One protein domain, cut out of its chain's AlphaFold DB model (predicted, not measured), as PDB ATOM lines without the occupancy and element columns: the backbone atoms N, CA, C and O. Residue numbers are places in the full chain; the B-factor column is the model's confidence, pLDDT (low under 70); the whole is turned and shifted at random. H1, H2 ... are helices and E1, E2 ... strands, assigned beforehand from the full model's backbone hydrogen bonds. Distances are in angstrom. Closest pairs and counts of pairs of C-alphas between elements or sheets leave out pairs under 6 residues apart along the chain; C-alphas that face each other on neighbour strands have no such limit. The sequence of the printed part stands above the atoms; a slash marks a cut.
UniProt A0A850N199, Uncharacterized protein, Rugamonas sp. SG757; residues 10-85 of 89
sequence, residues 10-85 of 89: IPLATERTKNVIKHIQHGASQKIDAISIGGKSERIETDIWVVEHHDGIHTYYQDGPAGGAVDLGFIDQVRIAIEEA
ATOM      1  N   ILE A  10     -17.678  12.256  88.402       91.31
ATOM      2  CA  ILE A  10     -17.385  12.435  89.831       91.31
ATOM      3  C   ILE A  10     -18.670  12.385  90.655       91.31
ATOM      4  O   ILE A  10     -19.675  12.944  90.212       91.31
ATOM      5  N   PRO A  11     -18.661  11.752  91.842       93.50
ATOM      6  CA  PRO A  11     -19.769  11.834  92.785       93.50
ATOM      7  C   PRO A  11     -20.113  13.287  93.128       93.50
ATOM      8  O   PRO A  11     -19.223  14.069  93.456       93.50
ATOM      9  N   LEU A  12     -21.400  13.624  93.084       93.75
ATOM     10  CA  LEU A  12     -21.922  14.908  93.554       93.75
ATOM     11  C   LEU A  12     -22.300  14.815  95.029       93.75
ATOM     12  O   LEU A  12     -22.890  13.821  95.463       93.75
ATOM     13  N   ALA A  13     -22.046  15.877  95.791       93.81
ATOM     14  CA  ALA A  13     -22.318  15.927  97.228       93.81
ATOM     15  C   ALA A  13     -23.795  16.240  97.547       93.81
ATOM     16  O   ALA A  13     -24.113  17.092  98.377       93.81
ATOM     17  N   THR A  14     -24.718  15.542  96.892       95.19
ATOM     18  CA  THR A  14     -26.167  15.712  97.072       95.19
ATOM     19  C   THR A  14     -26.600  15.128  98.411       95.19
ATOM     20  O   THR A  14     -25.940  14.228  98.934       95.19
ATOM     21  N   GLU A  15     -27.726  15.570  98.980       94.88
ATOM     22  CA  GLU A  15     -28.223  15.018 100.257       94.88
ATOM     23  C   GLU A  15     -28.320  13.486 100.233       94.88
ATOM     24  O   GLU A  15     -27.967  12.810 101.204       94.88
ATOM     25  N   ARG A  16     -28.725  12.935  99.086       94.25
ATOM     26  CA  ARG A  16     -28.757  11.496  98.839       94.25
ATOM     27  C   ARG A  16     -27.361  10.882  98.924       94.25
ATOM     28  O   ARG A  16     -27.181   9.930  99.681       94.25
ATOM     29  N   THR A  17     -26.384  11.404  98.180       95.38
ATOM     30  CA  THR A  17     -25.010  10.879  98.187       95.38
ATOM     31  C   THR A  17     -24.388  10.967  99.579       95.38
ATOM     32  O   THR A  17     -23.815   9.986 100.058       95.38
ATOM     33  N   LYS A  18     -24.578  12.094 100.280       95.94
ATOM     34  CA  LYS A  18     -24.136  12.264 101.671       95.94
ATOM     35  C   LYS A  18     -24.741  11.203 102.587       95.94
ATOM     36  O   LYS A  18     -24.021  10.562 103.350       95.94
ATOM     37  N   ASN A  19     -26.055  10.989 102.500       96.25
ATOM     38  CA  ASN A  19     -26.745   9.994 103.313       96.25
ATOM     39  C   ASN A  19     -26.262   8.566 103.015       96.25
ATOM     40  O   ASN A  19     -26.069   7.779 103.942       96.25
ATOM     41  N   VAL A  20     -26.019   8.242 101.742       96.56
ATOM     42  CA  VAL A  20     -25.482   6.937 101.338       96.56
ATOM     43  C   VAL A  20     -24.087   6.722 101.920       96.56
ATOM     44  O   VAL A  20     -23.885   5.731 102.611       96.56
ATOM     45  N   ILE A  21     -23.141   7.646 101.727       95.06
ATOM     46  CA  ILE A  21     -21.758   7.482 102.214       95.06
ATOM     47  C   ILE A  21     -21.700   7.371 103.747       95.06
ATOM     48  O   ILE A  21     -20.934   6.569 104.294       95.06
ATOM     49  N   LYS A  22     -22.549   8.119 104.462       94.88
ATOM     50  CA  LYS A  22     -22.631   8.046 105.929       94.88
ATOM     51  C   LYS A  22     -23.073   6.666 106.429       94.88
ATOM     52  O   LYS A  22     -22.569   6.212 107.453       94.88
ATOM     53  N   HIS A  23     -23.956   5.979 105.704       95.31
ATOM     54  CA  HIS A  23     -24.606   4.755 106.190       95.31
ATOM     55  C   HIS A  23     -24.247   3.478 105.425       95.31
ATOM     56  O   HIS A  23     -24.658   2.394 105.850       95.31
ATOM     57  N   ILE A  24     -23.500   3.569 104.321       95.00
ATOM     58  CA  ILE A  24     -23.151   2.405 103.507       95.00
ATOM     59  C   ILE A  24     -22.378   1.378 104.340       95.00
ATOM     60  O   ILE A  24     -21.473   1.714 105.108       95.00
ATOM     61  N   GLN A  25     -22.803   0.123 104.213       91.06
ATOM     62  CA  GLN A  25     -22.257  -1.018 104.939       91.06
ATOM     63  C   GLN A  25     -21.349  -1.835 104.024       91.06
ATOM     64  O   GLN A  25     -21.553  -1.878 102.809       91.06
ATOM     65  N   HIS A  26     -20.377  -2.526 104.620       87.06
ATOM     66  CA  HIS A  26     -19.518  -3.454 103.893       87.06
ATOM     67  C   HIS A  26     -20.356  -4.519 103.162       87.06
ATOM     68  O   HIS A  26     -21.285  -5.090 103.734       87.06
ATOM     69  N   GLY A  27     -20.049  -4.753 101.883       84.12
ATOM     70  CA  GLY A  27     -20.726  -5.744 101.047       84.12
ATOM     71  C   GLY A  27     -22.037  -5.260 100.421       84.12
ATOM     72  O   GLY A  27     -22.646  -6.006  99.659       84.12
ATOM     73  N   ALA A  28     -22.465  -4.024 100.700       87.56
ATOM     74  CA  ALA A  28     -23.612  -3.404 100.048       87.56
ATOM     75  C   ALA A  28     -23.170  -2.472  98.909       87.56
ATOM     76  O   ALA A  28     -22.222  -1.700  99.060       87.56
ATOM     77  N   SER A  29     -23.906  -2.517  97.797       93.44
ATOM     78  CA  SER A  29     -23.858  -1.498  96.745       93.44
ATOM     79  C   SER A  29     -25.089  -0.609  96.858       93.44
ATOM     80  O   SER A  29     -26.199  -1.103  97.060       93.44
ATOM     81  N   GLN A  30     -24.894   0.697  96.740       96.56
ATOM     82  CA  GLN A  30     -25.945   1.708  96.771       96.56
ATOM     83  C   GLN A  30     -25.794   2.646  95.579       96.56
ATOM     84  O   GLN A  30     -24.740   2.723  94.958       96.56
ATOM     85  N   LYS A  31     -26.855   3.385  95.267       96.06
ATOM     86  CA  LYS A  31     -26.879   4.324  94.145       96.06
ATOM     87  C   LYS A  31     -26.676   5.766  94.608       96.06
ATOM     88  O   LYS A  31     -27.372   6.214  95.525       96.06
ATOM     89  N   ILE A  32     -25.779   6.486  93.938       95.88
ATOM     90  CA  ILE A  32     -25.447   7.897  94.178       95.88
ATOM     91  C   ILE A  32     -25.515   8.722  92.898       95.88
ATOM     92  O   ILE A  32     -25.501   8.183  91.793       95.88
ATOM     93  N   ASP A  33     -25.564  10.038  93.070       94.56
ATOM     94  CA  ASP A  33     -25.490  10.991  91.971       94.56
ATOM     95  C   ASP A  33     -24.036  11.258  91.574       94.56
ATOM     96  O   ASP A  33     -23.181  11.469  92.437       94.56
ATOM     97  N   ALA A  34     -23.765  11.311  90.272       93.31
ATOM     98  CA  ALA A  34     -22.476  11.716  89.722       93.31
ATOM     99  C   ALA A  34     -22.652  12.635  88.506       93.31
ATOM    100  O   ALA A  34     -23.687  12.601  87.841       93.31
ATOM    101  N   ILE A  35     -21.643  13.449  88.200       92.25
ATOM    102  CA  ILE A  35     -21.653  14.405  87.085       92.25
ATOM    103  C   ILE A  35     -20.472  14.181  86.146       92.25
ATOM    104  O   ILE A  35     -19.370  13.871  86.595       92.25
ATOM    105  N   SER A  36     -20.698  14.346  84.841       90.81
ATOM    106  CA  SER A  36     -19.628  14.273  83.841       90.81
ATOM    107  C   SER A  36     -18.642  15.442  83.963       90.81
ATOM    108  O   SER A  36     -19.053  16.598  84.059       90.81
ATOM    109  N   ILE A  37     -17.339  15.154  83.880       83.56
ATOM    110  CA  ILE A  37     -16.256  16.154  83.968       83.56
ATOM    111  C   ILE A  37     -15.954  16.810  82.600       83.56
ATOM    112  O   ILE A  37     -15.308  17.854  82.538       83.56
ATOM    113  N   GLY A  38     -16.414  16.227  81.484       71.19
ATOM    114  CA  GLY A  38     -15.931  16.566  80.133       71.19
ATOM    115  C   GLY A  38     -16.985  16.915  79.075       71.19
ATOM    116  O   GLY A  38     -16.638  16.985  77.897       71.19
ATOM    117  N   GLY A  39     -18.257  17.107  79.439       65.31
ATOM    118  CA  GLY A  39     -19.348  17.294  78.472       65.31
ATOM    119  C   GLY A  39     -20.455  18.239  78.938       65.31
ATOM    120  O   GLY A  39     -20.240  19.108  79.779       65.31
ATOM    121  N   LYS A  40     -21.669  18.063  78.387       63.09
ATOM    122  CA  LYS A  40     -22.885  18.605  79.018       63.09
ATOM    123  C   LYS A  40     -22.879  18.101  80.461       63.09
ATOM    124  O   LYS A  40     -22.603  16.922  80.651       63.09
ATOM    125  N   SER A  41     -23.138  18.975  81.430       71.25
ATOM    126  CA  SER A  41     -23.256  18.688  82.867       71.25
ATOM    127  C   SER A  41     -24.386  17.692  83.157       71.25
ATOM    128  O   SER A  41     -25.404  18.024  83.755       71.25
ATOM    129  N   GLU A  42     -24.250  16.478  82.635       85.75
ATOM    130  CA  GLU A  42     -25.214  15.405  82.725       85.75
ATOM    131  C   GLU A  42     -25.004  14.719  84.062       85.75
ATOM    132  O   GLU A  42     -23.928  14.185  84.356       85.75
ATOM    133  N   ARG A  43     -26.052  14.792  84.878       90.00
ATOM    134  CA  ARG A  43     -26.151  14.060  86.126       90.00
ATOM    135  C   ARG A  43     -26.631  12.652  85.822       90.00
ATOM    136  O   ARG A  43     -27.645  12.468  85.152       90.00
ATOM    137  N   ILE A  44     -25.905  11.681  86.344       92.12
ATOM    138  CA  ILE A  44     -26.214  10.264  86.224       92.12
ATOM    139  C   ILE A  44     -26.348   9.641  87.607       92.12
ATOM    140  O   ILE A  44     -25.855  10.173  88.602       92.12
ATOM    141  N   GLU A  45     -26.970   8.469  87.643       94.69
ATOM    142  CA  GLU A  45     -26.944   7.600  88.809       94.69
ATOM    143  C   GLU A  45     -25.880   6.514  88.613       94.69
ATOM    144  O   GLU A  45     -25.832   5.865  87.565       94.69
ATOM    145  N   THR A  46     -25.033   6.305  89.618       94.50
ATOM    146  CA  THR A  46     -23.986   5.280  89.588       94.50
ATOM    147  C   THR A  46     -23.894   4.514  90.902       94.50
ATOM    148  O   THR A  46     -24.416   4.951  91.928       94.50
ATOM    149  N   ASP A  47     -23.272   3.338  90.864       95.75
ATOM    150  CA  ASP A  47     -23.062   2.503  92.043       95.75
ATOM    151  C   ASP A  47     -21.893   3.017  92.888       95.75
ATOM    152  O   ASP A  47     -20.861   3.421  92.355       95.75
ATOM    153  N   ILE A  48     -22.053   2.950  94.206       96.69
ATOM    154  CA  ILE A  48     -21.011   3.112  95.217       96.69
ATOM    155  C   ILE A  48     -21.064   1.913  96.160       96.69
ATOM    156  O   ILE A  48     -22.141   1.448  96.537       96.69
ATOM    157  N   TRP A  49     -19.906   1.403  96.546       97.00
ATOM    158  CA  TRP A  49     -19.774   0.284  97.468       97.00
ATOM    159  C   TRP A  49     -18.500   0.430  98.288       97.00
ATOM    160  O   TRP A  49     -17.640   1.268  98.016       97.00
ATOM    161  N   VAL A  50     -18.381  -0.398  99.315       96.31
ATOM    162  CA  VAL A  50     -17.187  -0.474 100.157       96.31
ATOM    163  C   VAL A  50     -16.644  -1.894 100.167       96.31
ATOM    164  O   VAL A  50     -17.418  -2.854 100.176       96.31
ATOM    165  N   VAL A  51     -15.319  -2.024 100.164       93.94
ATOM    166  CA  VAL A  51     -14.597  -3.303 100.151       93.94
ATOM    167  C   VAL A  51     -13.537  -3.284 101.242       93.94
ATOM    168  O   VAL A  51     -12.813  -2.302 101.393       93.94
ATOM    169  N   GLU A  52     -13.440  -4.362 102.014       92.94
ATOM    170  CA  GLU A  52     -12.336  -4.570 102.951       92.94
ATOM    171  C   GLU A  52     -11.091  -5.081 102.220       92.94
ATOM    172  O   GLU A  52     -11.107  -6.114 101.548       92.94
ATOM    173  N   HIS A  53     -10.001  -4.340 102.376       89.62
ATOM    174  CA  HIS A  53      -8.661  -4.681 101.929       89.62
ATOM    175  C   HIS A  53      -7.756  -4.944 103.138       89.62
ATOM    176  O   HIS A  53      -8.109  -4.684 104.287       89.62
ATOM    177  N   HIS A  54      -6.551  -5.452 102.871       91.94
ATOM    178  CA  HIS A  54      -5.542  -5.747 103.896       91.94
ATOM    179  C   HIS A  54      -5.146  -4.549 104.780       91.94
ATOM    180  O   HIS A  54      -4.664  -4.737 105.893       91.94
ATOM    181  N   ASP A  55      -5.321  -3.337 104.267       93.31
ATOM    182  CA  ASP A  55      -4.968  -2.054 104.865       93.31
ATOM    183  C   ASP A  55      -6.179  -1.296 105.430       93.31
ATOM    184  O   ASP A  55      -5.996  -0.321 106.158       93.31
ATOM    185  N   GLY A  56      -7.404  -1.752 105.159       92.44
ATOM    186  CA  GLY A  56      -8.631  -1.167 105.695       92.44
ATOM    187  C   GLY A  56      -9.805  -1.227 104.721       92.44
ATOM    188  O   GLY A  56      -9.756  -1.880 103.683       92.44
ATOM    189  N   ILE A  57     -10.893  -0.536 105.062       94.56
ATOM    190  CA  ILE A  57     -12.110  -0.500 104.241       94.56
ATOM    191  C   ILE A  57     -12.039   0.685 103.280       94.56
ATOM    192  O   ILE A  57     -11.990   1.838 103.714       94.56
ATOM    193  N   HIS A  58     -12.077   0.397 101.982       95.81
ATOM    194  CA  HIS A  58     -12.042   1.383 100.904       95.81
ATOM    195  C   HIS A  58     -13.424   1.597 100.300       95.81
ATOM    196  O   HIS A  58     -14.255   0.687 100.276       95.81
ATOM    197  N   THR A  59     -13.652   2.804  99.793       96.19
ATOM    198  CA  THR A  59     -14.881   3.203  99.107       96.19
ATOM    199  C   THR A  59     -14.623   3.277  97.615       96.19
ATOM    200  O   THR A  59     -13.689   3.940  97.175       96.19
ATOM    201  N   TYR A  60     -15.486   2.647  96.834       96.31
ATOM    202  CA  TYR A  60     -15.406   2.619  95.382       96.31
ATOM    203  C   TYR A  60     -16.700   3.122  94.776       96.31
ATOM    204  O   TYR A  60     -17.771   2.843  95.308       96.31
ATOM    205  N   TYR A  61     -16.615   3.790  93.633       95.81
ATOM    206  CA  TYR A  61     -17.779   4.051  92.795       95.81
ATOM    207  C   TYR A  61     -17.524   3.628  91.353       95.81
ATOM    208  O   TYR A  61     -16.385   3.483  90.908       95.81
ATOM    209  N   GLN A  62     -18.604   3.421  90.620       95.44
ATOM    210  CA  GLN A  62     -18.591   3.077  89.210       95.44
ATOM    211  C   GLN A  62     -18.484   4.370  88.373       95.44
ATOM    212  O   GLN A  62     -19.301   5.278  88.531       95.44
ATOM    213  N   ASP A  63     -17.503   4.472  87.471       92.56
ATOM    214  CA  ASP A  63     -17.263   5.660  86.624       92.56
ATOM    215  C   ASP A  63     -18.271   5.776  85.457       92.56
ATOM    216  O   ASP A  63     -17.935   5.750  84.273       92.56
ATOM    217  N   GLY A  64     -19.557   5.837  85.799       87.25
ATOM    218  CA  GLY A  64     -20.672   5.813  84.862       87.25
ATOM    219  C   GLY A  64     -20.971   4.433  84.254       87.25
ATOM    220  O   GLY A  64     -20.313   3.440  84.576       87.25
ATOM    221  N   PRO A  65     -21.972   4.340  83.356       82.06
ATOM    222  CA  PRO A  65     -22.568   3.065  82.929       82.06
ATOM    223  C   PRO A  65     -21.601   2.057  82.295       82.06
ATOM    224  O   PRO A  65     -21.855   0.857  82.333       82.06
ATOM    225  N   ALA A  66     -20.510   2.541  81.698       80.56
ATOM    226  CA  ALA A  66     -19.496   1.721  81.032       80.56
ATOM    227  C   ALA A  66     -18.085   1.900  81.628       80.56
ATOM    228  O   ALA A  66     -17.111   1.429  81.044       80.56
ATOM    229  N   GLY A  67     -17.965   2.619  82.749       83.50
ATOM    230  CA  GLY A  67     -16.684   2.915  83.386       83.50
ATOM    231  C   GLY A  67     -16.078   1.749  84.159       83.50
ATOM    232  O   GLY A  67     -16.632   0.654  84.238       83.50
ATOM    233  N   GLY A  68     -14.914   1.992  84.753       91.06
ATOM    234  CA  GLY A  68     -14.334   1.097  85.752       91.06
ATOM    235  C   GLY A  68     -14.729   1.497  87.171       91.06
ATOM    236  O   GLY A  68     -15.305   2.562  87.396       91.06
ATOM    237  N   ALA A  69     -14.357   0.661  88.137       94.06
ATOM    238  CA  ALA A  69     -14.373   1.042  89.541       94.06
ATOM    239  C   ALA A  69     -13.263   2.064  89.829       94.06
ATOM    240  O   ALA A  69     -12.107   1.857  89.448       94.06
ATOM    241  N   VAL A  70     -13.609   3.138  90.530       94.56
ATOM    242  CA  VAL A  70     -12.685   4.185  90.973       94.56
ATOM    243  C   VAL A  70     -12.627   4.175  92.493       94.56
ATOM    244  O   VAL A  70     -13.660   4.218  93.157       94.56
ATOM    245  N   ASP A  71     -11.409   4.110  93.026       94.69
ATOM    246  CA  ASP A  71     -11.130   4.147  94.462       94.69
ATOM    247  C   ASP A  71     -11.167   5.593  94.976       94.69
ATOM    248  O   ASP A  71     -10.412   6.442  94.493       94.69
ATOM    249  N   LEU A  72     -12.039   5.866  95.945       93.44
ATOM    250  CA  LEU A  72     -12.128   7.145  96.659       93.44
ATOM    251  C   LEU A  72     -11.271   7.168  97.934       93.44
ATOM    252  O   LEU A  72     -11.105   8.230  98.533       93.44
ATOM    253  N   GLY A  73     -10.723   6.025  98.347       94.69
ATOM    254  CA  GLY A  73      -9.918   5.853  99.549       94.69
ATOM    255  C   GLY A  73     -10.700   5.299 100.741       94.69
ATOM    256  O   GLY A  73     -11.807   4.767 100.614       94.69
ATOM    257  N   PHE A  74     -10.099   5.415 101.927       96.06
ATOM    258  CA  PHE A  74     -10.635   4.858 103.169       96.06
ATOM    259  C   PHE A  74     -12.007   5.434 103.524       96.06
ATOM    260  O   PHE A  74     -12.197   6.651 103.511       96.06
ATOM    261  N   ILE A  75     -12.943   4.572 103.922       95.19
ATOM    262  CA  ILE A  75     -14.329   4.965 104.221       95.19
ATOM    263  C   ILE A  75     -14.429   6.085 105.263       95.19
ATOM    264  O   ILE A  75     -15.244   6.989 105.104       95.19
ATOM    265  N   ASP A  76     -13.575   6.087 106.286       95.12
ATOM    266  CA  ASP A  76     -13.597   7.135 107.312       95.12
ATOM    267  C   ASP A  76     -13.170   8.496 106.749       95.12
ATOM    268  O   ASP A  76     -13.780   9.516 107.061       95.12
ATOM    269  N   GLN A  77     -12.181   8.519 105.850       95.56
ATOM    270  CA  GLN A  77     -11.752   9.749 105.177       95.56
ATOM    271  C   GLN A  77     -12.827  10.255 104.216       95.56
ATOM    272  O   GLN A  77     -13.119  11.449 104.191       95.56
ATOM    273  N   VAL A  78     -13.462   9.348 103.470       95.12
ATOM    274  CA  VAL A  78     -14.549   9.692 102.547       95.12
ATOM    275  C   VAL A  78     -15.767  10.229 103.310       95.12
ATOM    276  O   VAL A  78     -16.386  11.193 102.866       95.12
ATOM    277  N   ARG A  79     -16.082   9.677 104.490       95.56
ATOM    278  CA  ARG A  79     -17.151  10.174 105.376       95.56
ATOM    279  C   ARG A  79     -16.884  11.580 105.907       95.56
ATOM    280  O   ARG A  79     -17.808  12.387 105.937       95.56
ATOM    281  N   ILE A  80     -15.644  11.874 106.289       95.62
ATOM    282  CA  ILE A  80     -15.249  13.221 106.718       95.62
ATOM    283  C   ILE A  80     -15.361  14.192 105.537       95.62
ATOM    284  O   ILE A  80     -16.047  15.205 105.630       95.62
ATOM    285  N   ALA A  81     -14.775  13.839 104.390       94.56
ATOM    286  CA  ALA A  81     -14.774  14.695 103.207       94.56
ATOM    287  C   ALA A  81     -16.193  15.014 102.707       94.56
ATOM    288  O   ALA A  81     -16.491  16.157 102.363       94.56
ATOM    289  N   ILE A  82     -17.093  14.023 102.690       93.25
ATOM    290  CA  ILE A  82     -18.471  14.236 102.232       93.25
ATOM    291  C   ILE A  82     -19.305  15.055 103.229       93.25
ATOM    292  O   ILE A  82     -20.265  15.725 102.842       93.25
ATOM    293  N   GLU A  83     -18.971  14.986 104.518       92.69
ATOM    294  CA  GLU A  83     -19.617  15.787 105.553       92.69
ATOM    295  C   GLU A  83     -19.232  17.265 105.442       92.69
ATOM    296  O   GLU A  83     -20.102  18.124 105.578       92.69
ATOM    297  N   GLU A  84     -17.969  17.550 105.120       92.75
ATOM    298  CA  GLU A  84     -17.449  18.909 104.924       92.75
ATOM    299  C   GLU A  84     -17.827  19.525 103.567       92.75
ATOM    300  O   GLU A  84     -17.848  20.749 103.425       92.75
ATOM    301  N   ALA A  85     -18.140  18.702 102.561       91.06
ATOM    302  CA  ALA A  85     -18.528  19.178 101.237       91.06
ATOM    303  C   ALA A  85     -19.799  20.046 101.290       91.06
ATOM    304  O   ALA A  85     -20.741  19.754 102.029       91.06
TER     305      ALA A  85
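What this domain is: This is residues 10 to 85 of the 89 residues of an uncharacterized protein of Rugamonas sp. SG757 (UniProt A0A850N199). A strongly twisted and curled sheet of four strands makes a wall, and two short helices, H1 and H2, lie side by side over one of its faces; the opposite face bears no named helix. E1, at one edge of the sheet, bends along its length, and H2 follows directly on E4, at the other edge. The 76 printed residues hold two named helices and four named strands in the order H1, E1, E2, E3, E4, H2; the sheet's order is E1, E2, E3, E4, antiparallel throughout, and the class is mixed, helices and strands. The whole is compact, with a radius of gyration of the C-alphas of 11.9 A and spans of 38 by 26 by 18 A.

Where its parts are: Residues 10 to 11 pair, antiparallel, with residues 34 to 35 of the first strand. H1, residues 15 to 23, begins at C-alpha 15 (-28.223, 15.018, 100.257) and is 12.4 A long. E1, residues 29 to 36, is 20.8 A long and bends by 55 degrees at residue 33. E2, residues 43 to 53, is the longest strand at 30.1 A and ends at C-alpha 53 (-8.661, -4.681, 101.929). E3 is residues 56 to 62, 19.7 A, and E4 is residues 69 to 74. H2, residues 75 to 84, is 14.3 A long and ends at C-alpha 84 (-17.449, 18.909, 104.924).

How they stand to each other: The strands form a meander, each the antiparallel neighbour of the one before. E1 and E2 are a hairpin at 130 degrees, with N 32 and O 46 within hydrogen-bond range at 2.9 A. E2 and E3 are a hairpin at 156 degrees, with N 58 and O 51 at 2.9 A. E3 and E4 are a hairpin at 147 degrees, with N 72 and O 59 at 2.8 A. The edge strands E1 and E4 are apart. With H1 and H2 on the same face, helices and sheet make two layers. H1 is over E1 and E2 at a height over the sheet of 8.8 A, slantwise to the strands at 39 degrees to E1 on the local plane; the closest C-alphas of H1 and E1, Thr 17 and Ile 32, are 5.0 A apart. H2 is over E4 at a height of 9.4 A, only just slantwise to the strands at 59.9 degrees to E4 on the local plane; the closest C-alphas of H2 and E3, Ile 75 and His 58, are 5.4 A apart. H1 and H2 touch, their closest C-alphas, Lys 22 and Arg 79, 5.9 A apart; they run opposite ways at a shallow tilt of 32 degrees, only just short of steep. In H1 and H2 every O i to N i+4 pair is within hydrogen-bond range.

The domain as a whole: The two C-alphas farthest apart, of Lys 40 and His 54, are 38.9 A apart. The printed part has no cut and no long link. Its mean pLDDT is 91.7, and residues 39 to 40 are under 70.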